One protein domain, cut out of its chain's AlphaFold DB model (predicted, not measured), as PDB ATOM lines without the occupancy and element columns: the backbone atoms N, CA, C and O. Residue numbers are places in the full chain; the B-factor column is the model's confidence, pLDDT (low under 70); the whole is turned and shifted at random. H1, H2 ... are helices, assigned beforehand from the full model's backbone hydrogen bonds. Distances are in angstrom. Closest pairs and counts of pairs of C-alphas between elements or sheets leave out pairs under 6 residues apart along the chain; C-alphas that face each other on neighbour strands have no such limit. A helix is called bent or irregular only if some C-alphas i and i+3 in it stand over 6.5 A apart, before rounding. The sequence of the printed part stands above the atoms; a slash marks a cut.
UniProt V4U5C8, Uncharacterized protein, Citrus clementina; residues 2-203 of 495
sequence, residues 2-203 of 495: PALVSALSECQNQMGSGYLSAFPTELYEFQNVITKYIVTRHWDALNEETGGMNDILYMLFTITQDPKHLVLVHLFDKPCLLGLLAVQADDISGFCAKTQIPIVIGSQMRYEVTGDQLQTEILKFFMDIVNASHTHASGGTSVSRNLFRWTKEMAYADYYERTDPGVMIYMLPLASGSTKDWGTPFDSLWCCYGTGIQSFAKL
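Overview. This is residues 2 to 203 of the 495 residues of an uncharacterized protein of Citrus clementina (UniProt V4U5C8). What is the main picture? Three helices, H4, H7 and H8, lie side by side in a row with the longest, H7, in the middle; H5 folds back along H4, H6 packs crosswise on H8, and the hairpin of H9 and H10 meets H8. H1 packs on H4, H2 and H3 lie at one end, and H11 follows a long link and touches no helix. How is it made up? The printed part has 202 residues with eleven named helices, H1 to H11 in order, and no named strand: all helix. It is compact, with a radius of gyration of the C-alphas of 18.4 A and spans of 54 by 43 by 36 A.

Along the chain. Where are the longer helices? H7, residues 97 to 114, is 25.7 A long from C-alpha 97 at (88.879, 95.204, 145.286), and is neither bent nor irregular, but only just: C-alphas 99 and 102 are 6.5 A apart. H8 is residues 117 to 133, 24.8 A; H4 53 to 64, 16.2 A; H1 2 to 15, 19.9 A, from C-alpha 2 at (76.338, 100.188, 159.154); H2 25 to 37, 19.8 A. Where are the others? H3 is residues 39 to 45, H5 67 to 73, H6 79 to 86, H9 144 to 151, H10 154 to 162, and H11 191 to 200, ending at C-alpha 200 (72.908, 85.655, 154.295).

Arrangement. What touches H7? H4 runs the same way at a shallow tilt of 28 degrees, with the closest C-alphas, of Asp 55 and Gly 106, 3.8 A apart. H8 forms a hairpin with H7, closest at the C-alphas of Tyr 111 and Gln 119, 5.7 A. H6 only just touches H7, with 3 pairs of C-alphas within 8 A, closest at Leu 82 and Val 104, 7.3 A. What follows outward? H6 touches H8 about perpendicular at 81 degrees, C-alphas 86 and 122 being closest at 5.2 A. H9 only just touches H8, with 3 such pairs, C-alphas 127 and 144 closest at 7.2 A; H9 and H10 form a hairpin, C-alphas 144 and 156 closest at 4.9 A. And round H4? H4 and H5 form a hairpin, C-alphas 54 and 73 closest at 5.2 A, and H1 touches H4 at C-alphas 2 and 56, 5.9 A. H2 only just touches H5, with 3 such pairs, C-alphas 31 and 72 closest at 7.6 A; H3 is close to H2 but not clearly touching, C-alphas 34 and 42 closest at 6.5 A. How are the backbones? Every O i to N i+4 pair is within hydrogen-bond range in H1, H3, H4, H5, H8, H9, H10 and H11, against 5 of 9 in H2, 3 of 4 in H6 and 12 of 14 in H7.

Size, cuts and confidence. How far does it reach? The two C-alphas farthest apart, of Gly 16 and Gly 177, are 56.3 A apart, and the printed part has no cut. Which link is long? That from H10 to H11, residues 163 to 190. Where is confidence low? Mean pLDDT of the printed part is 76.7; 53 residues are under 70, among them 17 to 40 and 173 to 181.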
ATOM      1  N   PRO A   2      77.244  99.188 158.559       64.31
ATOM      2  CA  PRO A   2      76.338 100.188 159.154       64.31
ATOM      3  C   PRO A   2      75.150  99.602 159.920       64.31
ATOM      4  O   PRO A   2      74.855 100.036 161.024       64.31
ATOM      5  N   ALA A   3      74.542  98.531 159.396       67.44
ATOM      6  CA  ALA A   3      73.452  97.832 160.083       67.44
ATOM      7  C   ALA A   3      73.843  97.299 161.474       67.44
ATOM      8  O   ALA A   3      72.988  97.215 162.345       67.44
ATOM      9  N   LEU A   4      75.120  96.952 161.694       73.31
ATOM     10  CA  LEU A   4      75.600  96.540 163.014       73.31
ATOM     11  C   LEU A   4      75.636  97.736 163.970       73.31
ATOM     12  O   LEU A   4      75.200  97.609 165.104       73.31
ATOM     13  N   VAL A   5      76.110  98.898 163.507       76.25
ATOM     14  CA  VAL A   5      76.124 100.138 164.301       76.25
ATOM     15  C   VAL A   5      74.697 100.565 164.650       76.25
ATOM     16  O   VAL A   5      74.417 100.869 165.806       76.25
ATOM     17  N   SER A   6      73.774 100.517 163.683       76.06
ATOM     18  CA  SER A   6      72.356 100.809 163.913       76.06
ATOM     19  C   SER A   6      71.720  99.829 164.906       76.06
ATOM     20  O   SER A   6      71.072 100.271 165.850       76.06
ATOM     21  N   ALA A   7      71.954  98.520 164.753       78.69
ATOM     22  CA  ALA A   7      71.423  97.507 165.667       78.69
ATOM     23  C   ALA A   7      71.996  97.644 167.086       78.69
ATOM     24  O   ALA A   7      71.257  97.547 168.061       78.69
ATOM     25  N   LEU A   8      73.299  97.918 167.220       79.31
ATOM     26  CA  LEU A   8      73.929  98.173 168.518       79.31
ATOM     27  C   LEU A   8      73.343  99.418 169.187       79.31
ATOM     28  O   LEU A   8      73.025  99.364 170.373       79.31
ATOM     29  N   SER A   9      73.152 100.500 168.427       78.62
ATOM     30  CA  SER A   9      72.497 101.720 168.911       78.62
ATOM     31  C   SER A   9      71.082 101.428 169.416       78.62
ATOM     32  O   SER A   9      70.726 101.809 170.529       78.62
ATOM     33  N   GLU A  10      70.289 100.671 168.653       81.94
ATOM     34  CA  GLU A  10      68.938 100.273 169.054       81.94
ATOM     35  C   GLU A  10      68.936  99.424 170.334       81.94
ATOM     36  O   GLU A  10      68.207  99.735 171.279       81.94
ATOM     37  N   CYS A  11      69.804  98.412 170.423       81.19
ATOM     38  CA  CYS A  11      69.955  97.597 171.628       81.19
ATOM     39  C   CYS A  11      70.365  98.436 172.847       81.19
ATOM     40  O   CYS A  11      69.820  98.261 173.934       81.19
ATOM     41  N   GLN A  12      71.313  99.360 172.692       79.50
ATOM     42  CA  GLN A  12      71.784 100.212 173.788       79.50
ATOM     43  C   GLN A  12      70.728 101.218 174.246       79.50
ATOM     44  O   GLN A  12      70.596 101.457 175.447       79.50
ATOM     45  N   ASN A  13      69.932 101.747 173.314       80.19
ATOM     46  CA  ASN A  13      68.778 102.580 173.635       80.19
ATOM     47  C   ASN A  13      67.740 101.795 174.448       80.19
ATOM     48  O   ASN A  13      67.247 102.305 175.451       80.19
ATOM     49  N   GLN A  14      67.464 100.537 174.085       83.69
ATOM     50  CA  GLN A  14      66.568  99.667 174.860       83.69
ATOM     51  C   GLN A  14      67.117  99.338 176.257       83.69
ATOM     52  O   GLN A  14      66.347  99.229 177.208       83.69
ATOM     53  N   MET A  15      68.438  99.209 176.402       83.00
ATOM     54  CA  MET A  15      69.093  98.970 177.696       83.00
ATOM     55  C   MET A  15      69.232 100.234 178.560       83.00
ATOM     56  O   MET A  15      69.629 100.130 179.719       83.00
ATOM     57  N   GLY A  16      68.945 101.424 178.021       73.12
ATOM     58  CA  GLY A  16      69.095 102.696 178.733       73.12
ATOM     59  C   GLY A  16      70.548 103.084 179.038       73.12
ATOM     60  O   GLY A  16      70.775 103.966 179.862       73.12
ATOM     61  N   SER A  17      71.535 102.440 178.400       69.62
ATOM     62  CA  SER A  17      72.958 102.738 178.614       69.62
ATOM     63  C   SER A  17      73.444 103.953 177.822       69.62
ATOM     64  O   SER A  17      74.485 104.511 178.158       69.62
ATOM     65  N   GLY A  18      72.685 104.376 176.799       59.84
ATOM     66  CA  GLY A  18      72.799 105.694 176.169       59.84
ATOM     67  C   GLY A  18      74.196 106.060 175.671       59.84
ATOM     68  O   GLY A  18      74.582 107.221 175.770       59.84
ATOM     69  N   TYR A  19      74.975 105.093 175.180       55.53
ATOM     70  CA  TYR A  19      76.287 105.359 174.597       55.53
ATOM     71  C   TYR A  19      76.791 104.165 173.781       55.53
ATOM     72  O   TYR A  19      76.831 103.044 174.290       55.53
ATOM     73  N   LEU A  20      77.251 104.412 172.547       59.81
ATOM     74  CA  LEU A  20      77.996 103.462 171.710       59.81
ATOM     75  C   LEU A  20      79.404 103.239 172.289       59.81
ATOM     76  O   LEU A  20      80.407 103.623 171.700       59.81
ATOM     77  N   SER A  21      79.480 102.585 173.452       50.81
ATOM     78  CA  SER A  21      80.710 102.297 174.215       50.81
ATOM     79  C   SER A  21      81.799 101.521 173.462       50.81
ATOM     80  O   SER A  21      82.882 101.324 173.999       50.81
ATOM     81  N   ALA A  22      81.520 101.056 172.242       55.75
ATOM     82  CA  ALA A  22      82.481 100.396 171.364       55.75
ATOM     83  C   ALA A  22      83.385 101.377 170.588       55.75
ATOM     84  O   ALA A  22      84.395 100.947 170.039       55.75
ATOM     85  N   PHE A  23      83.047 102.671 170.547       58.66
ATOM     86  CA  PHE A  23      83.866 103.718 169.930       58.66
ATOM     87  C   PHE A  23      84.356 104.673 171.025       58.66
ATOM     88  O   PHE A  23      83.680 105.661 171.320       58.66
ATOM     89  N   PRO A  24      85.481 104.360 171.694       55.94
ATOM     90  CA  PRO A  24      85.973 105.179 172.790       55.94
ATOM     91  C   PRO A  24      86.283 106.593 172.302       55.94
ATOM     92  O   PRO A  24      86.712 106.808 171.167       55.94
ATOM     93  N   THR A  25      86.140 107.571 173.196       53.81
ATOM     94  CA  THR A  25      86.578 108.956 172.973       53.81
ATOM     95  C   THR A  25      88.072 109.070 172.629       53.81
ATOM     96  O   THR A  25      88.515 110.104 172.142       53.81
ATOM     97  N   GLU A  26      88.850 108.007 172.815       53.78
ATOM     98  CA  GLU A  26      90.253 107.878 172.405       53.78
ATOM     99  C   GLU A  26      90.443 107.895 170.873       53.78
ATOM    100  O   GLU A  26      91.502 108.291 170.396       53.78
ATOM    101  N   LEU A  27      89.410 107.602 170.066       54.28
ATOM    102  CA  LEU A  27      89.424 107.878 168.616       54.28
ATOM    103  C   LEU A  27      89.637 109.370 168.307       54.28
ATOM    104  O   LEU A  27      90.126 109.722 167.234       54.28
ATOM    105  N   TYR A  28      89.333 110.265 169.251       54.47
ATOM    106  CA  TYR A  28      89.606 111.695 169.121       54.47
ATOM    107  C   TYR A  28      91.061 112.062 169.452       54.47
ATOM    108  O   TYR A  28      91.525 113.124 169.038       54.47
ATOM    109  N   GLU A  29      91.837 111.174 170.090       55.88
ATOM    110  CA  GLU A  29      93.296 111.334 170.191       55.88
ATOM    111  C   GLU A  29      93.985 111.159 168.828       55.88
ATOM    112  O   GLU A  29      95.102 111.634 168.626       55.88
ATOM    113  N   PHE A  30      93.298 110.572 167.844       57.41
ATOM    114  CA  PHE A  30      93.792 110.420 166.475       57.41
ATOM    115  C   PHE A  30      94.010 111.777 165.780       57.41
ATOM    116  O   PHE A  30      94.994 111.959 165.065       57.41
ATOM    117  N   GLN A  31      93.173 112.786 166.066       55.88
ATOM    118  CA  GLN A  31      93.406 114.162 165.603       55.88
ATOM    119  C   GLN A  31      94.679 114.759 166.220       55.88
ATOM    120  O   GLN A  31      95.437 115.447 165.532       55.88
ATOM    121  N   ASN A  32      94.969 114.450 167.488       56.44
ATOM    122  CA  ASN A  32      96.209 114.871 168.145       56.44
ATOM    123  C   ASN A  32      97.436 114.182 167.522       56.44
ATOM    124  O   ASN A  32      98.473 114.822 167.362       56.44
ATOM    125  N   VAL A  33      97.320 112.915 167.109       56.09
ATOM    126  CA  VAL A  33      98.373 112.187 166.378       56.09
ATOM    127  C   VAL A  33      98.611 112.794 164.991       56.09
ATOM    128  O   VAL A  33      99.761 113.025 164.626       56.09
ATOM    129  N   ILE A  34      97.562 113.136 164.239       60.44
ATOM    130  CA  ILE A  34      97.688 113.759 162.907       60.44
ATOM    131  C   ILE A  34      98.297 115.160 163.002       60.44
ATOM    132  O   ILE A  34      99.184 115.511 162.222       60.44
ATOM    133  N   THR A  35      97.890 115.934 164.010       58.44
ATOM    134  CA  THR A  35      98.449 117.265 164.283       58.44
ATOM    135  C   THR A  35      99.922 117.170 164.705       58.44
ATOM    136  O   THR A  35     100.718 118.056 164.407       58.44
ATOM    137  N   LYS A  36     100.312 116.061 165.348       56.19
ATOM    138  CA  LYS A  36     101.688 115.770 165.769       56.19
ATOM    139  C   LYS A  36     102.575 115.193 164.656       56.19
ATOM    140  O   LYS A  36     103.790 115.361 164.734       56.19
ATOM    141  N   TYR A  37     102.012 114.528 163.641       57.34
ATOM    142  CA  TYR A  37     102.782 113.767 162.641       57.34
ATOM    143  C   TYR A  37     102.515 114.104 161.160       57.34
ATOM    144  O   TYR A  37     103.022 113.387 160.300       57.34
ATOM    145  N   ILE A  38     101.856 115.234 160.862       65.94
ATOM    146  CA  ILE A  38     101.551 115.745 159.507       65.94
ATOM    147  C   ILE A  38     100.496 114.884 158.787       65.94
ATOM    148  O   ILE A  38     100.555 113.657 158.779       65.94
ATOM    149  N   VAL A  39      99.532 115.538 158.128       69.50
ATOM    150  CA  VAL A  39      98.416 114.876 157.420       69.50
ATOM    151  C   VAL A  39      98.898 113.902 156.333       69.50
ATOM    152  O   VAL A  39      98.290 112.859 156.119       69.50
ATOM    153  N   THR A  40     100.044 114.182 155.710       69.19
ATOM    154  CA  THR A  40     100.692 113.295 154.734       69.19
ATOM    155  C   THR A  40     100.962 111.902 155.298       69.19
ATOM    156  O   THR A  40     100.571 110.923 154.679       69.19
ATOM    157  N   ARG A  41     101.517 111.793 156.515       74.69
ATOM    158  CA  ARG A  41     101.811 110.488 157.128       74.69
ATOM    159  C   ARG A  41     100.543 109.672 157.378       74.69
ATOM    160  O   ARG A  41     100.571 108.448 157.302       74.69
ATOM    161  N   HIS A  42      99.440 110.343 157.704       77.00
ATOM    162  CA  HIS A  42      98.143 109.687 157.862       77.00
ATOM    163  C   HIS A  42      97.662 109.089 156.543       77.00
ATOM    164  O   HIS A  42      97.318 107.913 156.498       77.00
ATOM    165  N   TRP A  43      97.692 109.861 155.455       71.62
ATOM    166  CA  TRP A  43      97.308 109.334 154.145       71.62
ATOM    167  C   TRP A  43      98.264 108.256 153.628       71.62
ATOM    168  O   TRP A  43      97.796 107.304 153.011       71.62
ATOM    169  N   ASP A  44      99.552 108.336 153.962       73.25
ATOM    170  CA  ASP A  44     100.506 107.262 153.679       73.25
ATOM    171  C   ASP A  44     100.128 105.970 154.416       73.25
ATOM    172  O   ASP A  44     100.164 104.896 153.820       73.25
ATOM    173  N   ALA A  45      99.699 106.063 155.680       73.81
ATOM    174  CA  ALA A  45      99.199 104.917 156.442       73.81
ATOM    175  C   ALA A  45      97.863 104.380 155.893       73.81
ATOM    176  O   ALA A  45      97.636 103.176 155.901       73.81
ATOM    177  N   LEU A  46      96.997 105.238 155.341       74.69
ATOM    178  CA  LEU A  46      95.756 104.823 154.664       74.69
ATOM    179  C   LEU A  46      95.969 104.143 153.302       74.69
ATOM    180  O   LEU A  46      94.999 103.726 152.653       74.69
ATOM    181  N   ASN A  47      97.216 104.003 152.845       70.62
ATOM    182  CA  ASN A  47      97.521 103.062 151.774       70.62
ATOM    183  C   ASN A  47      97.359 101.603 152.231       70.62
ATOM    184  O   ASN A  47      97.127 100.743 151.382       70.62
ATOM    185  N   GLU A  48      97.383 101.335 153.540       74.94
ATOM    186  CA  GLU A  48      96.982 100.052 154.120       74.94
ATOM    187  C   GLU A  48      95.449  99.871 154.117       74.94
ATOM    188  O   GLU A  48      94.672 100.796 153.864       74.94
ATOM    189  N   GLU A  49      94.987  98.642 154.362       81.88
ATOM    190  CA  GLU A  49      93.559  98.319 154.366       81.88
ATOM    191  C   GLU A  49      92.879  98.777 155.664       81.88
ATOM    192  O   GLU A  49      93.091  98.206 156.730       81.88
ATOM    193  N   THR A  50      91.994  99.771 155.557       81.62
ATOM    194  CA  THR A  50      91.197 100.280 156.690       81.62
ATOM    195  C   THR A  50      89.728  99.865 156.659       81.62
ATOM    196  O   THR A  50      88.940 100.292 157.506       81.62
ATOM    197  N   GLY A  51      89.329  99.067 155.665       86.00
ATOM    198  CA  GLY A  51      87.931  98.716 155.424       86.00
ATOM    199  C   GLY A  51      87.029  99.946 155.244       86.00
ATOM    200  O   GLY A  51      87.469 101.007 154.807       86.00
ATOM    201  N   GLY A  52      85.750  99.804 155.595       88.12
ATOM    202  CA  GLY A  52      84.733 100.861 155.486       88.12
ATOM    203  C   GLY A  52      84.676 101.776 156.708       88.12
ATOM    204  O   GLY A  52      83.603 101.979 157.271       88.12
ATOM    205  N   MET A  53      85.818 102.281 157.183       87.75
ATOM    206  CA  MET A  53      85.829 103.167 158.356       87.75
ATOM    207  C   MET A  53      85.092 104.482 158.082       87.75
ATOM    208  O   MET A  53      84.414 105.007 158.965       87.75
ATOM    209  N   ASN A  54      85.166 104.986 156.846       90.38
ATOM    210  CA  ASN A  54      84.417 106.175 156.461       90.38
ATOM    211  C   ASN A  54      82.894 105.946 156.533       90.38
ATOM    212  O   ASN A  54      82.180 106.737 157.143       90.38
ATOM    213  N   ASP A  55      82.413 104.813 156.019       90.00
ATOM    214  CA  ASP A  55      81.017 104.359 156.123       90.00
ATOM    215  C   ASP A  55      80.526 104.309 157.590       90.00
ATOM    216  O   ASP A  55      79.476 104.858 157.937       90.00
ATOM    217  N   ILE A  56      81.333 103.739 158.495       88.94
ATOM    218  CA  ILE A  56      81.023 103.676 159.935       88.94
ATOM    219  C   ILE A  56      80.934 105.069 160.564       88.94
ATOM    220  O   ILE A  56      79.989 105.345 161.302       88.94
ATOM    221  N   LEU A  57      81.906 105.945 160.304       88.88
ATOM    222  CA  LEU A  57      81.969 107.264 160.936       88.88
ATOM    223  C   LEU A  57      80.857 108.201 160.441       88.88
ATOM    224  O   LEU A  57      80.297 108.941 161.251       88.88
ATOM    225  N   TYR A  58      80.470 108.128 159.161       91.25
ATOM    226  CA  TYR A  58      79.272 108.823 158.679       91.25
ATOM    227  C   TYR A  58      78.007 108.299 159.372       91.25
ATOM    228  O   TYR A  58      77.178 109.096 159.806       91.25
ATOM    229  N   MET A  59      77.869 106.980 159.556       88.12
ATOM    230  CA  MET A  59      76.732 106.409 160.291       88.12
ATOM    231  C   MET A  59      76.705 106.857 161.763       88.12
ATOM    232  O   MET A  59      75.644 107.183 162.298       88.12
ATOM    233  N   LEU A  60      77.867 106.926 162.421       87.12
ATOM    234  CA  LEU A  60      77.987 107.454 163.782       87.12
ATOM    235  C   LEU A  60      77.572 108.922 163.863       87.12
ATOM    236  O   LEU A  60      76.866 109.296 164.800       87.12
ATOM    237  N   PHE A  61      77.957 109.741 162.882       88.62
ATOM    238  CA  PHE A  61      77.495 111.123 162.794       88.62
ATOM    239  C   PHE A  61      75.966 111.197 162.682       88.62
ATOM    240  O   PHE A  61      75.343 111.917 163.456       88.62
ATOM    241  N   THR A  62      75.345 110.391 161.817       88.62
ATOM    242  CA  THR A  62      73.879 110.354 161.665       88.62
ATOM    243  C   THR A  62      73.158 109.995 162.969       88.62
ATOM    244  O   THR A  62      72.115 110.573 163.274       88.62
ATOM    245  N   ILE A  63      73.709 109.074 163.764       85.31
ATOM    246  CA  ILE A  63      73.104 108.633 165.032       85.31
ATOM    247  C   ILE A  63      73.336 109.646 166.159       85.31
ATOM    248  O   ILE A  63      72.414 109.962 166.907       85.31
ATOM    249  N   THR A  64      74.571 110.121 166.318       84.94
ATOM    250  CA  THR A  64      74.984 110.924 167.483       84.94
ATOM    251  C   THR A  64      74.805 112.422 167.281       84.94
ATOM    252  O   THR A  64      74.716 113.154 168.263       84.94
ATOM    253  N   GLN A  65      74.794 112.879 166.025       87.38
ATOM    254  CA  GLN A  65      74.848 114.287 165.630       87.38
ATOM    255  C   GLN A  65      76.081 115.042 166.179       87.38
ATOM    256  O   GLN A  65      76.108 116.272 166.165       87.38
ATOM    257  N   ASP A  66      77.124 114.337 166.648       84.38
ATOM    258  CA  ASP A  66      78.366 114.963 167.124       84.38
ATOM    259  C   ASP A  66      79.270 115.324 165.927       84.38
ATOM    260  O   ASP A  66      79.778 114.419 165.252       84.38
ATOM    261  N   PRO A  67      79.532 116.624 165.673       84.81
ATOM    262  CA  PRO A  67      80.310 117.085 164.522       84.81
ATOM    263  C   PRO A  67      81.751 116.563 164.499       84.81
ATOM    264  O   PRO A  67      82.384 116.573 163.444       84.81
ATOM    265  N   LYS A  68      82.293 116.072 165.620       81.94
ATOM    266  CA  LYS A  68      83.638 115.485 165.640       81.94
ATOM    267  C   LYS A  68      83.745 114.242 164.759       81.94
ATOM    268  O   LYS A  68      84.786 114.049 164.130       81.94
ATOM    269  N   HIS A  69      82.683 113.437 164.661       85.12
ATOM    270  CA  HIS A  69      82.647 112.292 163.746       85.12
ATOM    271  C   HIS A  69      82.761 112.742 162.286       85.12
ATOM    272  O   HIS A  69      83.476 112.113 161.509       85.12
ATOM    273  N   LEU A  70      82.132 113.869 161.931       85.50
ATOM    274  CA  LEU A  70      82.188 114.436 160.583       85.50
ATOM    275  C   LEU A  70      83.577 115.009 160.242       85.50
ATOM    276  O   LEU A  70      84.037 114.919 159.110       85.50
ATOM    277  N   VAL A  71      84.299 115.557 161.219       83.62
ATOM    278  CA  VAL A  71      85.696 115.967 160.989       83.62
ATOM    279  C   VAL A  71      86.599 114.744 160.814       83.62
ATOM    280  O   VAL A  71      87.467 114.730 159.943       83.62
ATOM    281  N   LEU A  72      86.403 113.710 161.635       83.44
ATOM    282  CA  LEU A  72      87.217 112.497 161.593       83.44
ATOM    283  C   LEU A  72      86.994 111.694 160.306       83.44
ATOM    284  O   LEU A  72      87.955 111.186 159.736       83.44
ATOM    285  N   VAL A  73      85.759 111.599 159.817       87.94
ATOM    286  CA  VAL A  73      85.432 110.779 158.642       87.94
ATOM    287  C   VAL A  73      86.118 111.249 157.362       87.94
ATOM    288  O   VAL A  73      86.583 110.415 156.587       87.94
ATOM    289  N   HIS A  74      86.298 112.559 157.174       86.12
ATOM    290  CA  HIS A  74      87.005 113.100 156.009       86.12
ATOM    291  C   HIS A  74      88.460 112.635 155.915       86.12
ATOM    292  O   HIS A  74      89.027 112.574 154.826       86.12
ATOM    293  N   LEU A  75      89.063 112.251 157.042       83.69
ATOM    294  CA  LEU A  75      90.399 111.672 157.051       83.69
ATOM    295  C   LEU A  75      90.415 110.264 156.449       83.69
ATOM    296  O   LEU A  75      91.463 109.868 155.958       83.69
ATOM    297  N   PHE A  76      89.289 109.541 156.438       88.12
ATOM    298  CA  PHE A  76      89.143 108.180 155.907       88.12
ATOM    299  C   PHE A  76      88.570 108.117 154.478       88.12
ATOM    300  O   PHE A  76      88.529 107.038 153.896       88.12
ATOM    301  N   ASP A  77      88.200 109.249 153.866       87.44
ATOM    302  CA  ASP A  77      87.657 109.326 152.494       87.44
ATOM    303  C   ASP A  77      88.703 109.071 151.379       87.44
ATOM    304  O   ASP A  77      88.426 109.297 150.209       87.44
ATOM    305  N   LYS A  78      89.919 108.623 151.724       86.31
ATOM    306  CA  LYS A  78      91.032 108.246 150.820       86.31
ATOM    307  C   LYS A  78      91.040 108.992 149.464       86.31
ATOM    308  O   LYS A  78      90.681 108.416 148.430       86.31
ATOM    309  N   PRO A  79      91.516 110.252 149.434       83.12
ATOM    310  CA  PRO A  79      91.506 111.085 148.230       83.12
ATOM    311  C   PRO A  79      92.212 110.465 147.017       83.12
ATOM    312  O   PRO A  79      91.816 110.734 145.891       83.12
ATOM    313  N   CYS A  80      93.219 109.609 147.216       81.88
ATOM    314  CA  CYS A  80      93.911 108.926 146.118       81.88
ATOM    315  C   CYS A  80      93.006 107.975 145.321       81.88
ATOM    316  O   CYS A  80      93.256 107.775 144.143       81.88
ATOM    317  N   LEU A  81      91.964 107.404 145.936       88.25
ATOM    318  CA  LEU A  81      90.970 106.591 145.231       88.25
ATOM    319  C   LEU A  81      89.811 107.464 144.746       88.25
ATOM    320  O   LEU A  81      89.522 107.513 143.553       88.25
ATOM    321  N   LEU A  82      89.141 108.159 145.673       90.94
ATOM    322  CA  LEU A  82      87.935 108.921 145.340       90.94
ATOM    323  C   LEU A  82      88.236 110.082 144.388       90.94
ATOM    324  O   LEU A  82      87.388 110.436 143.581       90.94
ATOM    325  N   GLY A  83      89.443 110.648 144.441       89.94
ATOM    326  CA  GLY A  83      89.900 111.685 143.521       89.94
ATOM    327  C   GLY A  83      90.068 111.181 142.088       89.94
ATOM    328  O   GLY A  83      89.654 111.885 141.173       89.94
ATOM    329  N   LEU A  84      90.595 109.964 141.884       90.06
ATOM    330  CA  LEU A  84      90.685 109.338 140.555       90.06
ATOM    331  C   LEU A  84      89.291 109.112 139.961       90.06
ATOM    332  O   LEU A  84      89.030 109.479 138.817       90.06
ATOM    333  N   LEU A  85      88.370 108.587 140.772       92.44
ATOM    334  CA  LEU A  85      86.984 108.384 140.356       92.44
ATOM    335  C   LEU A  85      86.259 109.716 140.102       92.44
ATOM    336  O   LEU A  85      85.471 109.816 139.166       92.44
ATOM    337  N   ALA A  86      86.555 110.759 140.885       92.56
ATOM    338  CA  ALA A  86      85.973 112.091 140.717       92.56
ATOM    339  C   ALA A  86      86.380 112.753 139.394       92.56
ATOM    340  O   ALA A  86      85.585 113.488 138.811       92.56
ATOM    341  N   VAL A  87      87.599 112.490 138.911       93.12
ATOM    342  CA  VAL A  87      88.070 112.959 137.596       93.12
ATOM    343  C   VAL A  87      87.755 111.978 136.464       93.12
ATOM    344  O   VAL A  87      88.239 112.164 135.351       93.12
ATOM    345  N   GLN A  88      86.944 110.953 136.741       89.44
ATOM    346  CA  GLN A  88      86.532 109.924 135.789       89.44
ATOM    347  C   GLN A  88      87.715 109.191 135.126       89.44
ATOM    348  O   GLN A  88      87.703 108.907 133.927       89.44
ATOM    349  N   ALA A  89      88.751 108.876 135.908       85.88
ATOM    350  CA  ALA A  89      89.885 108.074 135.461       85.88
ATOM    351  C   ALA A  89      89.700 106.588 135.820       85.88
ATOM    352  O   ALA A  89      89.558 106.241 136.994       85.88
ATOM    353  N   ASP A  90      89.747 105.710 134.813       82.75
ATOM    354  CA  ASP A  90      89.792 104.252 134.993       82.75
ATOM    355  C   ASP A  90      91.234 103.789 135.259       82.75
ATOM    356  O   ASP A  90      91.934 103.314 134.368       82.75
ATOM    357  N   ASP A  91      91.693 103.998 136.494       83.31
ATOM    358  CA  ASP A  91      93.005 103.549 136.987       83.31
ATOM    359  C   ASP A  91      92.846 102.731 138.282       83.31
ATOM    360  O   ASP A  91      93.575 102.887 139.260       83.31
ATOM    361  N   ILE A  92      91.801 101.892 138.323       82.06
ATOM    362  CA  ILE A  92      91.521 100.985 139.453       82.06
ATOM    363  C   ILE A  92      92.115  99.584 139.252       82.06
ATOM    364  O   ILE A  92      92.094  98.750 140.164       82.06
ATOM    365  N   SER A  93      92.650  99.316 138.059       77.62
ATOM    366  CA  SER A  93      93.333  98.068 137.727       77.62
ATOM    367  C   SER A  93      94.531  97.830 138.650       77.62
ATOM    368  O   SER A  93      95.326  98.720 138.929       77.62
ATOM    369  N   GLY A  94      94.673  96.599 139.146       74.25
ATOM    370  CA  GLY A  94      95.740  96.235 140.085       74.25
ATOM    371  C   GLY A  94      95.463  96.597 141.549       74.25
ATOM    372  O   GLY A  94      96.209  96.155 142.425       74.25
ATOM    373  N   PHE A  95      94.379  97.318 141.863       80.25
ATOM    374  CA  PHE A  95      93.957  97.507 143.251       80.25
ATOM    375  C   PHE A  95      93.263  96.269 143.828       80.25
ATOM    376  O   PHE A  95      92.511  95.558 143.161       80.25
ATOM    377  N   CYS A  96      93.457  96.042 145.131       80.31
ATOM    378  CA  CYS A  96      92.680  95.054 145.874       80.31
ATOM    379  C   CYS A  96      91.219  95.518 145.999       80.31
ATOM    380  O   CYS A  96      90.916  96.449 146.749       80.31
ATOM    381  N   ALA A  97      90.299  94.841 145.306       80.88
ATOM    382  CA  ALA A  97      88.879  95.204 145.286       80.88
ATOM    383  C   ALA A  97      88.253  95.289 146.693       80.88
ATOM    384  O   ALA A  97      87.536  96.243 146.995       80.88
ATOM    385  N   LYS A  98      88.570  94.336 147.586       81.56
ATOM    386  CA  LYS A  98      88.039  94.301 148.964       81.56
ATOM    387  C   LYS A  98      88.485  95.489 149.815       81.56
ATOM    388  O   LYS A  98      87.761  95.870 150.726       81.56
ATOM    389  N   THR A  99      89.627  96.090 149.492       81.69
ATOM    390  CA  THR A  99      90.129  97.286 150.172       81.69
ATOM    391  C   THR A  99      89.413  98.546 149.689       81.69
ATOM    392  O   THR A  99      89.087  99.409 150.499       81.69
ATOM    393  N   GLN A 100      89.149  98.662 148.383       85.62
ATOM    394  CA  GLN A 100      88.632  99.901 147.789       85.62
ATOM    395  C   GLN A 100      87.100  99.996 147.815       85.62
ATOM    396  O   GLN A 100      86.561 101.065 148.094       85.62
ATOM    397  N   ILE A 101      86.379  98.891 147.579       88.06
ATOM    398  CA  ILE A 101      84.904  98.885 147.544       88.06
ATOM    399  C   ILE A 101      84.286  99.453 148.838       88.06
ATOM    400  O   ILE A 101      83.378 100.273 148.730       88.06
ATOM    401  N   PRO A 102      84.752  99.109 150.058       89.19
ATOM    402  CA  PRO A 102      84.215  99.702 151.284       89.19
ATOM    403  C   PRO A 102      84.380 101.224 151.370       89.19
ATOM    404  O   PRO A 102      83.506 101.894 151.912       89.19
ATOM    405  N   ILE A 103      85.459 101.772 150.809       90.19
ATOM    406  CA  ILE A 103      85.709 103.220 150.777       90.19
ATOM    407  C   ILE A 103      84.725 103.898 149.822       90.19
ATOM    408  O   ILE A 103      84.144 104.926 150.171       90.19
ATOM    409  N   VAL A 104      84.488 103.286 148.656       91.12
ATOM    410  CA  VAL A 104      83.461 103.721 147.695       91.12
ATOM    411  C   VAL A 104      82.066 103.656 148.330       91.12
ATOM    412  O   VAL A 104      81.294 104.599 148.209       91.12
ATOM    413  N   ILE A 105      81.753 102.613 149.104       88.81
ATOM    414  CA  ILE A 105      80.502 102.547 149.880       88.81
ATOM    415  C   ILE A 105      80.432 103.676 150.921       88.81
ATOM    416  O   ILE A 105      79.373 104.251 151.122       88.81
ATOM    417  N   GLY A 106      81.532 104.072 151.561       90.50
ATOM    418  CA  GLY A 106      81.501 105.220 152.474       90.50
ATOM    419  C   GLY A 106      81.278 106.572 151.781       90.50
ATOM    420  O   GLY A 106      80.623 107.442 152.355       90.50
ATOM    421  N   SER A 107      81.715 106.736 150.525       91.50
ATOM    422  CA  SER A 107      81.380 107.905 149.684       91.50
ATOM    423  C   SER A 107      79.865 108.043 149.477       91.50
ATOM    424  O   SER A 107      79.320 109.148 149.445       91.50
ATOM    425  N   GLN A 108      79.143 106.926 149.461       88.94
ATOM    426  CA  GLN A 108      77.688 106.946 149.435       88.94
ATOM    427  C   GLN A 108      77.083 107.523 150.719       88.94
ATOM    428  O   GLN A 108      76.202 108.378 150.655       88.94
ATOM    429  N   MET A 109      77.568 107.095 151.886       89.06
ATOM    430  CA  MET A 109      77.113 107.666 153.155       89.06
ATOM    431  C   MET A 109      77.434 109.157 153.249       89.06
ATOM    432  O   MET A 109      76.629 109.919 153.781       89.06
ATOM    433  N   ARG A 110      78.561 109.595 152.676       92.12
ATOM    434  CA  ARG A 110      78.871 111.019 152.550       92.12
ATOM    435  C   ARG A 110      77.780 111.766 151.792       92.12
ATOM    436  O   ARG A 110      77.322 112.787 152.287       92.12
ATOM    437  N   TYR A 111      77.326 111.256 150.646       92.25
ATOM    438  CA  TYR A 111      76.204 111.861 149.918       92.25
ATOM    439  C   TYR A 111      74.950 111.979 150.789       92.25
ATOM    440  O   TYR A 111      74.331 113.036 150.835       92.25
ATOM    441  N   GLU A 112      74.589 110.912 151.501       89.94
ATOM    442  CA  GLU A 112      73.393 110.890 152.352       89.94
ATOM    443  C   GLU A 112      73.474 111.885 153.512       89.94
ATOM    444  O   GLU A 112      72.458 112.450 153.909       89.94
ATOM    445  N   VAL A 113      74.676 112.118 154.036       90.88
ATOM    446  CA  VAL A 113      74.921 113.044 155.143       90.88
ATOM    447  C   VAL A 113      75.048 114.494 154.668       90.88
ATOM    448  O   VAL A 113      74.553 115.398 155.338       90.88
ATOM    449  N   THR A 114      75.726 114.743 153.545       90.12
ATOM    450  CA  THR A 114      76.124 116.100 153.129       90.12
ATOM    451  C   THR A 114      75.365 116.633 151.915       90.12
ATOM    452  O   THR A 114      75.444 117.828 151.639       90.12
ATOM    453  N   GLY A 115      74.682 115.776 151.153       90.12
ATOM    454  CA  GLY A 115      74.056 116.124 149.872       90.12
ATOM    455  C   GLY A 115      75.048 116.415 148.736       90.12
ATOM    456  O   GLY A 115      74.660 117.002 147.725       90.12
ATOM    457  N   ASP A 116      76.327 116.048 148.890       90.50
ATOM    458  CA  ASP A 116      77.395 116.339 147.921       90.50
ATOM    459  C   ASP A 116      77.221 115.513 146.637       90.50
ATOM    460  O   ASP A 116      77.567 114.332 146.587       90.50
ATOM    461  N   GLN A 117      76.698 116.148 145.586       91.06
ATOM    462  CA  GLN A 117      76.399 115.490 144.313       91.06
ATOM    463  C   GLN A 117      77.635 114.896 143.627       91.06
ATOM    464  O   GLN A 117      77.489 113.955 142.856       91.06
ATOM    465  N   LEU A 118      78.853 115.356 143.934       92.38
ATOM    466  CA  LEU A 118      80.065 114.741 143.384       92.38
ATOM    467  C   LEU A 118      80.161 113.253 143.749       92.38
ATOM    468  O   LEU A 118      80.632 112.443 142.956       92.38
ATOM    469  N   GLN A 119      79.684 112.882 144.938       92.44
ATOM    470  CA  GLN A 119      79.723 111.498 145.403       92.44
ATOM    471  C   GLN A 119      78.819 110.585 144.565       92.44
ATOM    472  O   GLN A 119      79.159 109.425 144.341       92.44
ATOM    473  N   THR A 120      77.690 111.093 144.057       90.00
ATOM    474  CA  THR A 120      76.807 110.296 143.192       90.00
ATOM    475  C   THR A 120      77.458 110.037 141.837       90.00
ATOM    476  O   THR A 120      77.387 108.914 141.341       90.00
ATOM    477  N   GLU A 121      78.166 111.021 141.280       92.06
ATOM    478  CA  GLU A 121      78.914 110.876 140.026       92.06
ATOM    479  C   GLU A 121      80.100 109.910 140.165       92.06
ATOM    480  O   GLU A 121      80.288 109.049 139.307       92.06
ATOM    481  N   ILE A 122      80.834 109.967 141.285       93.44
ATOM    482  CA  ILE A 122      81.879 108.987 141.631       93.44
ATOM    483  C   ILE A 122      81.314 107.560 141.626       93.44
ATOM    484  O   ILE A 122      81.914 106.651 141.053       93.44
ATOM    485  N   LEU A 123      80.158 107.355 142.264       91.50
ATOM    486  CA  LEU A 123      79.535 106.037 142.396       91.50
ATOM    487  C   LEU A 123      79.012 105.496 141.064       91.50
ATOM    488  O   LEU A 123      79.199 104.311 140.782       91.50
ATOM    489  N   LYS A 124      78.383 106.349 140.247       89.50
ATOM    490  CA  LYS A 124      77.938 105.984 138.894       89.50
ATOM    491  C   LYS A 124      79.125 105.566 138.036       89.50
ATOM    492  O   LYS A 124      79.131 104.451 137.527       89.50
ATOM    493  N   PHE A 125      80.160 106.404 137.979       90.81
ATOM    494  CA  PHE A 125      81.361 106.128 137.197       90.81
ATOM    495  C   PHE A 125      82.067 104.842 137.646       90.81
ATOM    496  O   PHE A 125      82.438 104.013 136.817       90.81
ATOM    497  N   PHE A 126      82.191 104.625 138.961       90.94
ATOM    498  CA  PHE A 126      82.734 103.382 139.505       90.94
ATOM    499  C   PHE A 126      81.948 102.156 139.022       90.94
ATOM    500  O   PHE A 126      82.548 101.174 138.592       90.94
ATOM    501  N   MET A 127      80.612 102.206 139.062       86.12
ATOM    502  CA  MET A 127      79.796 101.095 138.572       86.12
ATOM    503  C   MET A 127      79.872 100.912 137.063       86.12
ATOM    504  O   MET A 127      79.842  99.769 136.617       86.12
ATOM    505  N   ASP A 128      79.983 101.985 136.286       84.00
ATOM    506  CA  ASP A 128      80.120 101.893 134.833       84.00
ATOM    507  C   ASP A 128      81.405 101.150 134.458       84.00
ATOM    508  O   ASP A 128      81.346 100.183 133.698       84.00
ATOM    509  N   ILE A 129      82.541 101.504 135.071       82.50
ATOM    510  CA  ILE A 129      83.806 100.773 134.893       82.50
ATOM    511  C   ILE A 129      83.668  99.319 135.353       82.50
ATOM    512  O   ILE A 129      84.046  98.387 134.639       82.50
ATOM    513  N   VAL A 130      83.128  99.100 136.558       80.69
ATOM    514  CA  VAL A 130      83.024  97.755 137.135       80.69
ATOM    515  C   VAL A 130      82.153  96.844 136.276       80.69
ATOM    516  O   VAL A 130      82.510  95.683 136.071       80.69
ATOM    517  N   ASN A 131      81.046  97.359 135.744       70.56
ATOM    518  CA  ASN A 131      80.141  96.625 134.864       70.56
ATOM    519  C   ASN A 131      80.731  96.397 133.472       70.56
ATOM    520  O   ASN A 131      80.456  95.359 132.874       70.56
ATOM    521  N   ALA A 132      81.501  97.357 132.956       70.88
ATOM    522  CA  ALA A 132      82.052  97.294 131.611       70.88
ATOM    523  C   ALA A 132      83.271  96.368 131.506       70.88
ATOM    524  O   ALA A 132      83.386  95.649 130.520       70.88
ATOM    525  N   SER A 133      84.180  96.389 132.487       68.50
ATOM    526  CA  SER A 133      85.505  95.765 132.335       68.50
ATOM    527  C   SER A 133      86.012  94.968 133.543       68.50
ATOM    528  O   SER A 133      86.986  94.232 133.400       68.50
ATOM    529  N   HIS A 134      85.370  95.051 134.717       68.31
ATOM    530  CA  HIS A 134      85.892  94.436 135.954       68.31
ATOM    531  C   HIS A 134      84.910  93.484 136.663       68.31
ATOM    532  O   HIS A 134      85.092  93.162 137.841       68.31
ATOM    533  N   THR A 135      83.883  92.992 135.963       64.94
ATOM    534  CA  THR A 135      82.919  92.017 136.497       64.94
ATOM    535  C   THR A 135      82.796  90.801 135.581       64.94
ATOM    536  O   THR A 135      82.731  90.922 134.364       64.94
ATOM    537  N   HIS A 136      82.723  89.610 136.178       60.34
ATOM    538  CA  HIS A 136      82.387  88.373 135.470       60.34
ATOM    539  C   HIS A 136      80.862  88.190 135.401       60.34
ATOM    540  O   HIS A 136      80.126  88.808 136.166       60.34
ATOM    541  N   ALA A 137      80.364  87.285 134.551       58.03
ATOM    542  CA  ALA A 137      78.923  87.018 134.405       58.03
ATOM    543  C   ALA A 137      78.185  86.748 135.740       58.03
ATOM    544  O   ALA A 137      77.026  87.124 135.901       58.03
ATOM    545  N   SER A 138      78.877  86.168 136.727       57.22
ATOM    546  CA  SER A 138      78.369  85.899 138.081       57.22
ATOM    547  C   SER A 138      78.216  87.135 138.988       57.22
ATOM    548  O   SER A 138      77.912  86.984 140.167       57.22
ATOM    549  N   GLY A 139      78.483  88.350 138.498       63.31
ATOM    550  CA  GLY A 139      78.471  89.564 139.320       63.31
ATOM    551  C   GLY A 139      79.684  89.668 140.254       63.31
ATOM    552  O   GLY A 139      80.718  89.034 140.015       63.31
ATOM    553  N   GLY A 140      79.571  90.468 141.326       58.09
ATOM    554  CA  GLY A 140      80.625  90.501 142.351       58.09
ATOM    555  C   GLY A 140      80.697  91.690 143.315       58.09
ATOM    556  O   GLY A 140      81.553  91.658 144.199       58.09
ATOM    557  N   THR A 141      79.861  92.730 143.200       60.75
ATOM    558  CA  THR A 141      79.976  93.923 144.070       60.75
ATOM    559  C   THR A 141      78.647  94.365 144.694       60.75
ATOM    560  O   THR A 141      77.571  94.141 144.153       60.75
ATOM    561  N   SER A 142      78.708  94.999 145.870       60.78
ATOM    562  CA  SER A 142      77.530  95.402 146.660       60.78
ATOM    563  C   SER A 142      77.078  96.855 146.446       60.78
ATOM    564  O   SER A 142      76.109  97.291 147.070       60.78
ATOM    565  N   VAL A 143      77.753  97.616 145.576       71.12
ATOM    566  CA  VAL A 143      77.499  99.056 145.357       71.12
ATOM    567  C   VAL A 143      76.177  99.304 144.610       71.12
ATOM    568  O   VAL A 143      75.481 100.284 144.882       71.12
ATOM    569  N   SER A 144      75.770  98.382 143.728       75.50
ATOM    570  CA  SER A 144      74.591  98.536 142.862       75.50
ATOM    571  C   SER A 144      73.280  98.763 143.626       75.50
ATOM    572  O   SER A 144      72.433  99.535 143.182       75.50
ATOM    573  N   ARG A 145      73.116  98.160 144.811       81.81
ATOM    574  CA  ARG A 145      71.911  98.306 145.645       81.81
ATOM    575  C   ARG A 145      71.577  99.767 145.934       81.81
ATOM    576  O   ARG A 145      70.417 100.177 145.888       81.81
ATOM    577  N   ASN A 146      72.587 100.547 146.294       79.19
ATOM    578  CA  ASN A 146      72.370 101.905 146.767       79.19
ATOM    579  C   ASN A 146      72.190 102.884 145.611       79.19
ATOM    580  O   ASN A 146      71.357 103.781 145.708       79.19
ATOM    581  N   LEU A 147      72.860 102.628 144.488       80.75
ATOM    582  CA  LEU A 147      72.568 103.316 143.237       80.75
ATOM    583  C   LEU A 147      71.138 103.046 142.778       80.75
ATOM    584  O   LEU A 147      70.422 104.001 142.500       80.75
ATOM    585  N   PHE A 148      70.662 101.796 142.837       84.56
ATOM    586  CA  PHE A 148      69.251 101.501 142.578       84.56
ATOM    587  C   PHE A 148      68.323 102.312 143.490       84.56
ATOM    588  O   PHE A 148      67.340 102.881 143.023       84.56
ATOM    589  N   ARG A 149      68.634 102.409 144.791       83.94
ATOM    590  CA  ARG A 149      67.815 103.176 145.741       83.94
ATOM    591  C   ARG A 149      67.652 104.639 145.317       83.94
ATOM    592  O   ARG A 149      66.556 105.166 145.509       83.94
ATOM    593  N   TRP A 150      68.694 105.255 144.757       81.19
ATOM    594  CA  TRP A 150      68.703 106.661 144.342       81.19
ATOM    595  C   TRP A 150      68.176 106.905 142.930       81.19
ATOM    596  O   TRP A 150      67.427 107.854 142.728       81.19
ATOM    597  N   THR A 151      68.575 106.084 141.959       83.31
ATOM    598  CA  THR A 151      68.298 106.330 140.535       83.31
ATOM    599  C   THR A 151      67.073 105.579 140.028       83.31
ATOM    600  O   THR A 151      66.504 105.952 139.007       83.31
ATOM    601  N   LYS A 152      66.675 104.504 140.724       84.81
ATOM    602  CA  LYS A 152      65.671 103.524 140.276       84.81
ATOM    603  C   LYS A 152      66.000 102.890 138.916       84.81
ATOM    604  O   LYS A 152      65.116 102.339 138.262       84.81
ATOM    605  N   GLU A 153      67.259 102.918 138.481       85.00
ATOM    606  CA  GLU A 153      67.667 102.323 137.206       85.00
ATOM    607  C   GLU A 153      67.746 100.796 137.304       85.00
ATOM    608  O   GLU A 153      68.504 100.237 138.099       85.00
ATOM    609  N   MET A 154      66.983 100.099 136.456       84.75
ATOM    610  CA  MET A 154      66.860  98.635 136.509       84.75
ATOM    611  C   MET A 154      68.177  97.894 136.253       84.75
ATOM    612  O   MET A 154      68.346  96.788 136.758       84.75
ATOM    613  N   ALA A 155      69.137  98.512 135.556       82.25
ATOM    614  CA  ALA A 155      70.467  97.940 135.344       82.25
ATOM    615  C   ALA A 155      71.173  97.599 136.671       82.25
ATOM    616  O   ALA A 155      71.814  96.555 136.790       82.25
ATOM    617  N   TYR A 156      70.997  98.429 137.706       83.50
ATOM    618  CA  TYR A 156      71.574  98.171 139.024       83.50
ATOM    619  C   TYR A 156      70.871  97.026 139.766       83.50
ATOM    620  O   TYR A 156      71.531  96.244 140.455       83.50
ATOM    621  N   ALA A 157      69.553  96.887 139.598       83.12
ATOM    622  CA  ALA A 157      68.797  95.764 140.152       83.12
ATOM    623  C   ALA A 157      69.155  94.436 139.460       83.12
ATOM    624  O   ALA A 157      69.300  93.416 140.132       83.12
ATOM    625  N   ASP A 158      69.365  94.464 138.142       78.44
ATOM    626  CA  ASP A 158      69.841  93.317 137.364       78.44
ATOM    627  C   ASP A 158      71.239  92.873 137.795       78.44
ATOM    628  O   ASP A 158      71.483  91.680 137.972       78.44
ATOM    629  N   TYR A 159      72.153  93.820 138.022       74.50
ATOM    630  CA  TYR A 159      73.474  93.508 138.564       74.50
ATOM    631  C   TYR A 159      73.381  92.869 139.957       74.50
ATOM    632  O   TYR A 159      74.075  91.894 140.249       74.50
ATOM    633  N   TYR A 160      72.503  93.397 140.817       77.00
ATOM    634  CA  TYR A 160      72.311  92.869 142.167       77.00
ATOM    635  C   TYR A 160      71.773  91.429 142.151       77.00
ATOM    636  O   TYR A 160      72.289  90.586 142.876       77.00
ATOM    637  N   GLU A 161      70.791  91.125 141.292       76.94
ATOM    638  CA  GLU A 161      70.243  89.766 141.123       76.94
ATOM    639  C   GLU A 161      71.309  88.737 140.718       76.94
ATOM    640  O   GLU A 161      71.260  87.596 141.172       76.94
ATOM    641  N   ARG A 162      72.278  89.125 139.879       68.69
ATOM    642  CA  ARG A 162      73.340  88.217 139.406       68.69
ATOM    643  C   ARG A 162      74.303  87.783 140.503       68.69
ATOM    644  O   ARG A 162      74.977  86.770 140.336       68.69
ATOM    645  N   THR A 163      74.391  88.542 141.592       61.81
ATOM    646  CA  THR A 163      75.320  88.254 142.684       61.81
ATOM    647  C   THR A 163      74.814  87.045 143.470       61.81
ATOM    648  O   THR A 163      73.870  87.146 144.249       61.81
ATOM    649  N   ASP A 164      75.437  85.887 143.242       48.69
ATOM    650  CA  ASP A 164      75.032  84.615 143.843       48.69
ATOM    651  C   ASP A 164      75.221  84.636 145.374       48.69
ATOM    652  O   ASP A 164      76.350  84.828 145.848       48.69
ATOM    653  N   PRO A 165      74.171  84.387 146.182       47.66
ATOM    654  CA  PRO A 165      74.315  84.053 147.593       47.66
ATOM    655  C   PRO A 165      74.809  82.602 147.718       47.66
ATOM    656  O   PRO A 165      74.149  81.722 148.275       47.66
ATOM    657  N   GLY A 166      75.985  82.342 147.153       46.50
ATOM    658  CA  GLY A 166      76.653  81.055 147.171       46.50
ATOM    659  C   GLY A 166      77.442  80.868 148.464       46.50
ATOM    660  O   GLY A 166      78.062  81.792 148.979       46.50
ATOM    661  N   VAL A 167      77.374  79.644 148.985       51.44
ATOM    662  CA  VAL A 167      78.083  79.054 150.137       51.44
ATOM    663  C   VAL A 167      79.453  79.694 150.455       51.44
ATOM    664  O   VAL A 167      80.185  80.060 149.545       51.44
ATOM    665  N   MET A 168      79.834  79.764 151.741       64.94
ATOM    666  CA  MET A 168      81.092  80.377 152.213       64.94
ATOM    667  C   MET A 168      82.344  79.812 151.515       64.94
ATOM    668  O   MET A 168      82.906  78.798 151.926       64.94
ATOM    669  N   ILE A 169      82.794  80.513 150.478       69.44
ATOM    670  CA  ILE A 169      84.029  80.259 149.733       69.44
ATOM    671  C   ILE A 169      84.878  81.523 149.726       69.44
ATOM    672  O   ILE A 169      84.359  82.641 149.763       69.44
ATOM    673  N   TYR A 170      86.199  81.355 149.681       71.69
ATOM    674  CA  TYR A 170      87.096  82.503 149.563       71.69
ATOM    675  C   TYR A 170      87.253  82.954 148.109       71.69
ATOM    676  O   TYR A 170      87.098  84.139 147.819       71.69
ATOM    677  N   MET A 171      87.523  81.999 147.215       73.19
ATOM    678  CA  MET A 171      87.616  82.206 145.771       73.19
ATOM    679  C   MET A 171      86.590  81.340 145.050       73.19
ATOM    680  O   MET A 171      86.424  80.162 145.370       73.19
ATOM    681  N   LEU A 172      85.953  81.915 144.032       71.00
ATOM    682  CA  LEU A 172      85.133  81.191 143.069       71.00
ATOM    683  C   LEU A 172      85.912  81.083 141.750       71.00
ATOM    684  O   LEU A 172      85.793  81.975 140.909       71.00
ATOM    685  N   PRO A 173      86.746  80.046 141.551       63.41
ATOM    686  CA  PRO A 173      87.435  79.876 140.283       63.41
ATOM    687  C   PRO A 173      86.414  79.578 139.179       63.41
ATOM    688  O   PRO A 173      85.587  78.674 139.309       63.41
ATOM    689  N   LEU A 174      86.489  80.341 138.091       59.75
ATOM    690  CA  LEU A 174      85.653  80.152 136.899       59.75
ATOM    691  C   LEU A 174      86.347  79.296 135.828       59.75
ATOM    692  O   LEU A 174      85.720  78.897 134.848       59.75
ATOM    693  N   ALA A 175      87.636  78.996 136.011       50.03
ATOM    694  CA  ALA A 175      88.396  78.160 135.094       50.03
ATOM    695  C   ALA A 175      87.910  76.702 135.140       50.03
ATOM    696  O   ALA A 175      87.736  76.117 136.214       50.03
ATOM    697  N   SER A 176      87.725  76.095 133.966       47.31
ATOM    698  CA  SER A 176      87.281  74.703 133.857       47.31
ATOM    699  C   SER A 176      88.251  73.732 134.538       47.31
ATOM    700  O   SER A 176      89.467  73.894 134.459       47.31
ATOM    701  N   GLY A 177      87.706  72.711 135.205       49.12
ATOM    702  CA  GLY A 177      88.481  71.706 135.936       49.12
ATOM    703  C   GLY A 177      89.068  72.193 137.265       49.12
ATOM    704  O   GLY A 177      89.728  71.409 137.944       49.12
ATOM    705  N   SER A 178      88.817  73.447 137.654       57.25
ATOM    706  CA  SER A 178      89.239  73.975 138.953       57.25
ATOM    707  C   SER A 178      88.425  73.376 140.095       57.25
ATOM    708  O   SER A 178      87.241  73.066 139.953       57.25
ATOM    709  N   THR A 179      89.053  73.273 141.259       58.78
ATOM    710  CA  THR A 179      88.407  72.861 142.504       58.78
ATOM    711  C   THR A 179      88.097  74.074 143.371       58.78
ATOM    712  O   THR A 179      88.841  75.053 143.374       58.78
ATOM    713  N   LYS A 180      86.982  74.016 144.104       67.25
ATOM    714  CA  LYS A 180      86.636  75.014 145.122       67.25
ATOM    715  C   LYS A 180      87.118  74.518 146.475       67.25
ATOM    716  O   LYS A 180      86.831  73.374 146.828       67.25
ATOM    717  N   ASP A 181      87.767  75.398 147.221       69.56
ATOM    718  CA  ASP A 181      88.116  75.131 148.609       69.56
ATOM    719  C   ASP A 181      87.014  75.638 149.534       69.56
ATOM    720  O   ASP A 181      86.499  76.753 149.391       69.56
ATOM    721  N   TRP A 182      86.665  74.793 150.496       76.75
ATOM    722  CA  TRP A 182      85.653  75.065 151.504       76.75
ATOM    723  C   TRP A 182      86.346  75.299 152.835       76.75
ATOM    724  O   TRP A 182      87.222  74.524 153.220       76.75
ATOM    725  N   GLY A 183      85.953  76.350 153.547       70.44
ATOM    726  CA  GLY A 183      86.437  76.524 154.907       70.44
ATOM    727  C   GLY A 183      85.730  75.575 155.881       70.44
ATOM    728  O   GLY A 183      84.646  75.047 155.612       70.44
ATOM    729  N   THR A 184      86.329  75.380 157.051       73.62
ATOM    730  CA  THR A 184      85.748  74.634 158.171       73.62
ATOM    731  C   THR A 184      85.136  75.593 159.200       73.62
ATOM    732  O   THR A 184      85.617  76.719 159.350       73.62
ATOM    733  N   PRO A 185      84.087  75.184 159.944       70.38
ATOM    734  CA  PRO A 185      83.416  76.065 160.906       70.38
ATOM    735  C   PRO A 185      84.314  76.643 162.009       70.38
ATOM    736  O   PRO A 185      84.001  77.709 162.532       70.38
ATOM    737  N   PHE A 186      85.396  75.948 162.377       77.44
ATOM    738  CA  PHE A 186      86.227  76.299 163.534       77.44
ATOM    739  C   PHE A 186      87.669  76.689 163.185       77.44
ATOM    740  O   PHE A 186      88.322  77.318 164.011       77.44
ATOM    741  N   ASP A 187      88.146  76.394 161.968       76.06
ATOM    742  CA  ASP A 187      89.558  76.597 161.596       76.06
ATOM    743  C   ASP A 187      89.740  77.506 160.368       76.06
ATOM    744  O   ASP A 187      90.862  77.756 159.935       76.06
ATOM    745  N   SER A 188      88.652  78.024 159.784       78.94
ATOM    746  CA  SER A 188      88.698  78.934 158.628       78.94
ATOM    747  C   SER A 188      88.182  80.326 158.980       78.94
ATOM    748  O   SER A 188      87.017  80.658 158.788       78.94
ATOM    749  N   LEU A 189      89.084  81.168 159.485       80.44
ATOM    750  CA  LEU A 189      88.802  82.545 159.915       80.44
ATOM    751  C   LEU A 189      89.060  83.570 158.799       80.44
ATOM    752  O   LEU A 189      89.743  84.574 158.990       80.44
ATOM    753  N   TRP A 190      88.554  83.304 157.597       83.31
ATOM    754  CA  TRP A 190      88.762  84.196 156.456       83.31
ATOM    755  C   TRP A 190      87.805  85.389 156.482       83.31
ATOM    756  O   TRP A 190      86.660  85.270 156.917       83.31
ATOM    757  N   CYS A 191      88.209  86.522 155.902       80.81
ATOM    758  CA  CYS A 191      87.339  87.701 155.812       80.81
ATOM    759  C   CYS A 191      85.996  87.415 155.099       80.81
ATOM    760  O   CYS A 191      84.977  87.994 155.473       80.81
ATOM    761  N   CYS A 192      85.965  86.463 154.150       77.56
ATOM    762  CA  CYS A 192      84.741  86.022 153.462       77.56
ATOM    763  C   CYS A 192      83.706  85.348 154.375       77.56
ATOM    764  O   CYS A 192      82.525  85.354 154.041       77.56
ATOM    765  N   TYR A 193      84.106  84.772 155.513       78.88
ATOM    766  CA  TYR A 193      83.154  84.183 156.462       78.88
ATOM    767  C   TYR A 193      82.323  85.275 157.129       78.88
ATOM    768  O   TYR A 193      81.096  85.204 157.151       78.88
ATOM    769  N   GLY A 194      82.993  86.325 157.616       77.94
ATOM    770  CA  GLY A 194      82.330  87.464 158.246       77.94
ATOM    771  C   GLY A 194      81.362  88.163 157.293       77.94
ATOM    772  O   GLY A 194      80.211  88.410 157.656       77.94
ATOM    773  N   THR A 195      81.791  88.438 156.057       77.31
ATOM    774  CA  THR A 195      80.908  89.030 155.040       77.31
ATOM    775  C   THR A 195      79.823  88.064 154.579       77.31
ATOM    776  O   THR A 195      78.679  88.485 154.451       77.31
ATOM    777  N   GLY A 196      80.126  86.776 154.408       77.12
ATOM    778  CA  GLY A 196      79.152  85.751 154.036       77.12
ATOM    779  C   GLY A 196      77.984  85.676 155.020       77.12
ATOM    780  O   GLY A 196      76.833  85.785 154.607       77.12
ATOM    781  N   ILE A 197      78.263  85.587 156.328       78.50
ATOM    782  CA  ILE A 197      77.224  85.594 157.376       78.50
ATOM    783  C   ILE A 197      76.355  86.854 157.273       78.50
ATOM    784  O   ILE A 197      75.128  86.764 157.316       78.50
ATOM    785  N   GLN A 198      76.978  88.027 157.110       77.00
ATOM    786  CA  GLN A 198      76.251  89.294 156.979       77.00
ATOM    787  C   GLN A 198      75.355  89.329 155.736       77.00
ATOM    788  O   GLN A 198      74.238  89.834 155.826       77.00
ATOM    789  N   SER A 199      75.820  88.798 154.602       76.00
ATOM    790  CA  SER A 199      75.042  88.727 153.362       76.00
ATOM    791  C   SER A 199      73.834  87.799 153.506       76.00
ATOM    792  O   SER A 199      72.718  88.191 153.171       76.00
ATOM    793  N   PHE A 200      74.012  86.602 154.082       77.00
ATOM    794  CA  PHE A 200      72.908  85.655 154.295       77.00
ATOM    795  C   PHE A 200      71.862  86.169 155.292       77.00
ATOM    796  O   PHE A 200      70.671  85.927 155.110       77.00
ATOM    797  N   ALA A 201      72.277  86.933 156.306       79.69
ATOM    798  CA  ALA A 201      71.357  87.568 157.250       79.69
ATOM    799  C   ALA A 201      70.479  88.663 156.610       79.69
ATOM    800  O   ALA A 201      69.520  89.121 157.229       79.69
ATOM    801  N   LYS A 202      70.802  89.097 155.387       77.12
ATOM    802  CA  LYS A 202      70.208  90.264 154.728       77.12
ATOM    803  C   LYS A 202      69.534  89.968 153.395       77.12
ATOM    804  O   LYS A 202      69.117  90.899 152.725       77.12
ATOM    805  N   LEU A 203      69.332  88.705 153.020       77.00
ATOM    806  CA  LEU A 203      68.717  88.361 151.725       77.00
ATOM    807  C   LEU A 203      67.341  89.017 151.488       77.00
ATOM    808  O   LEU A 203      66.965  89.263 150.346       77.00
TER     809      LEU A 203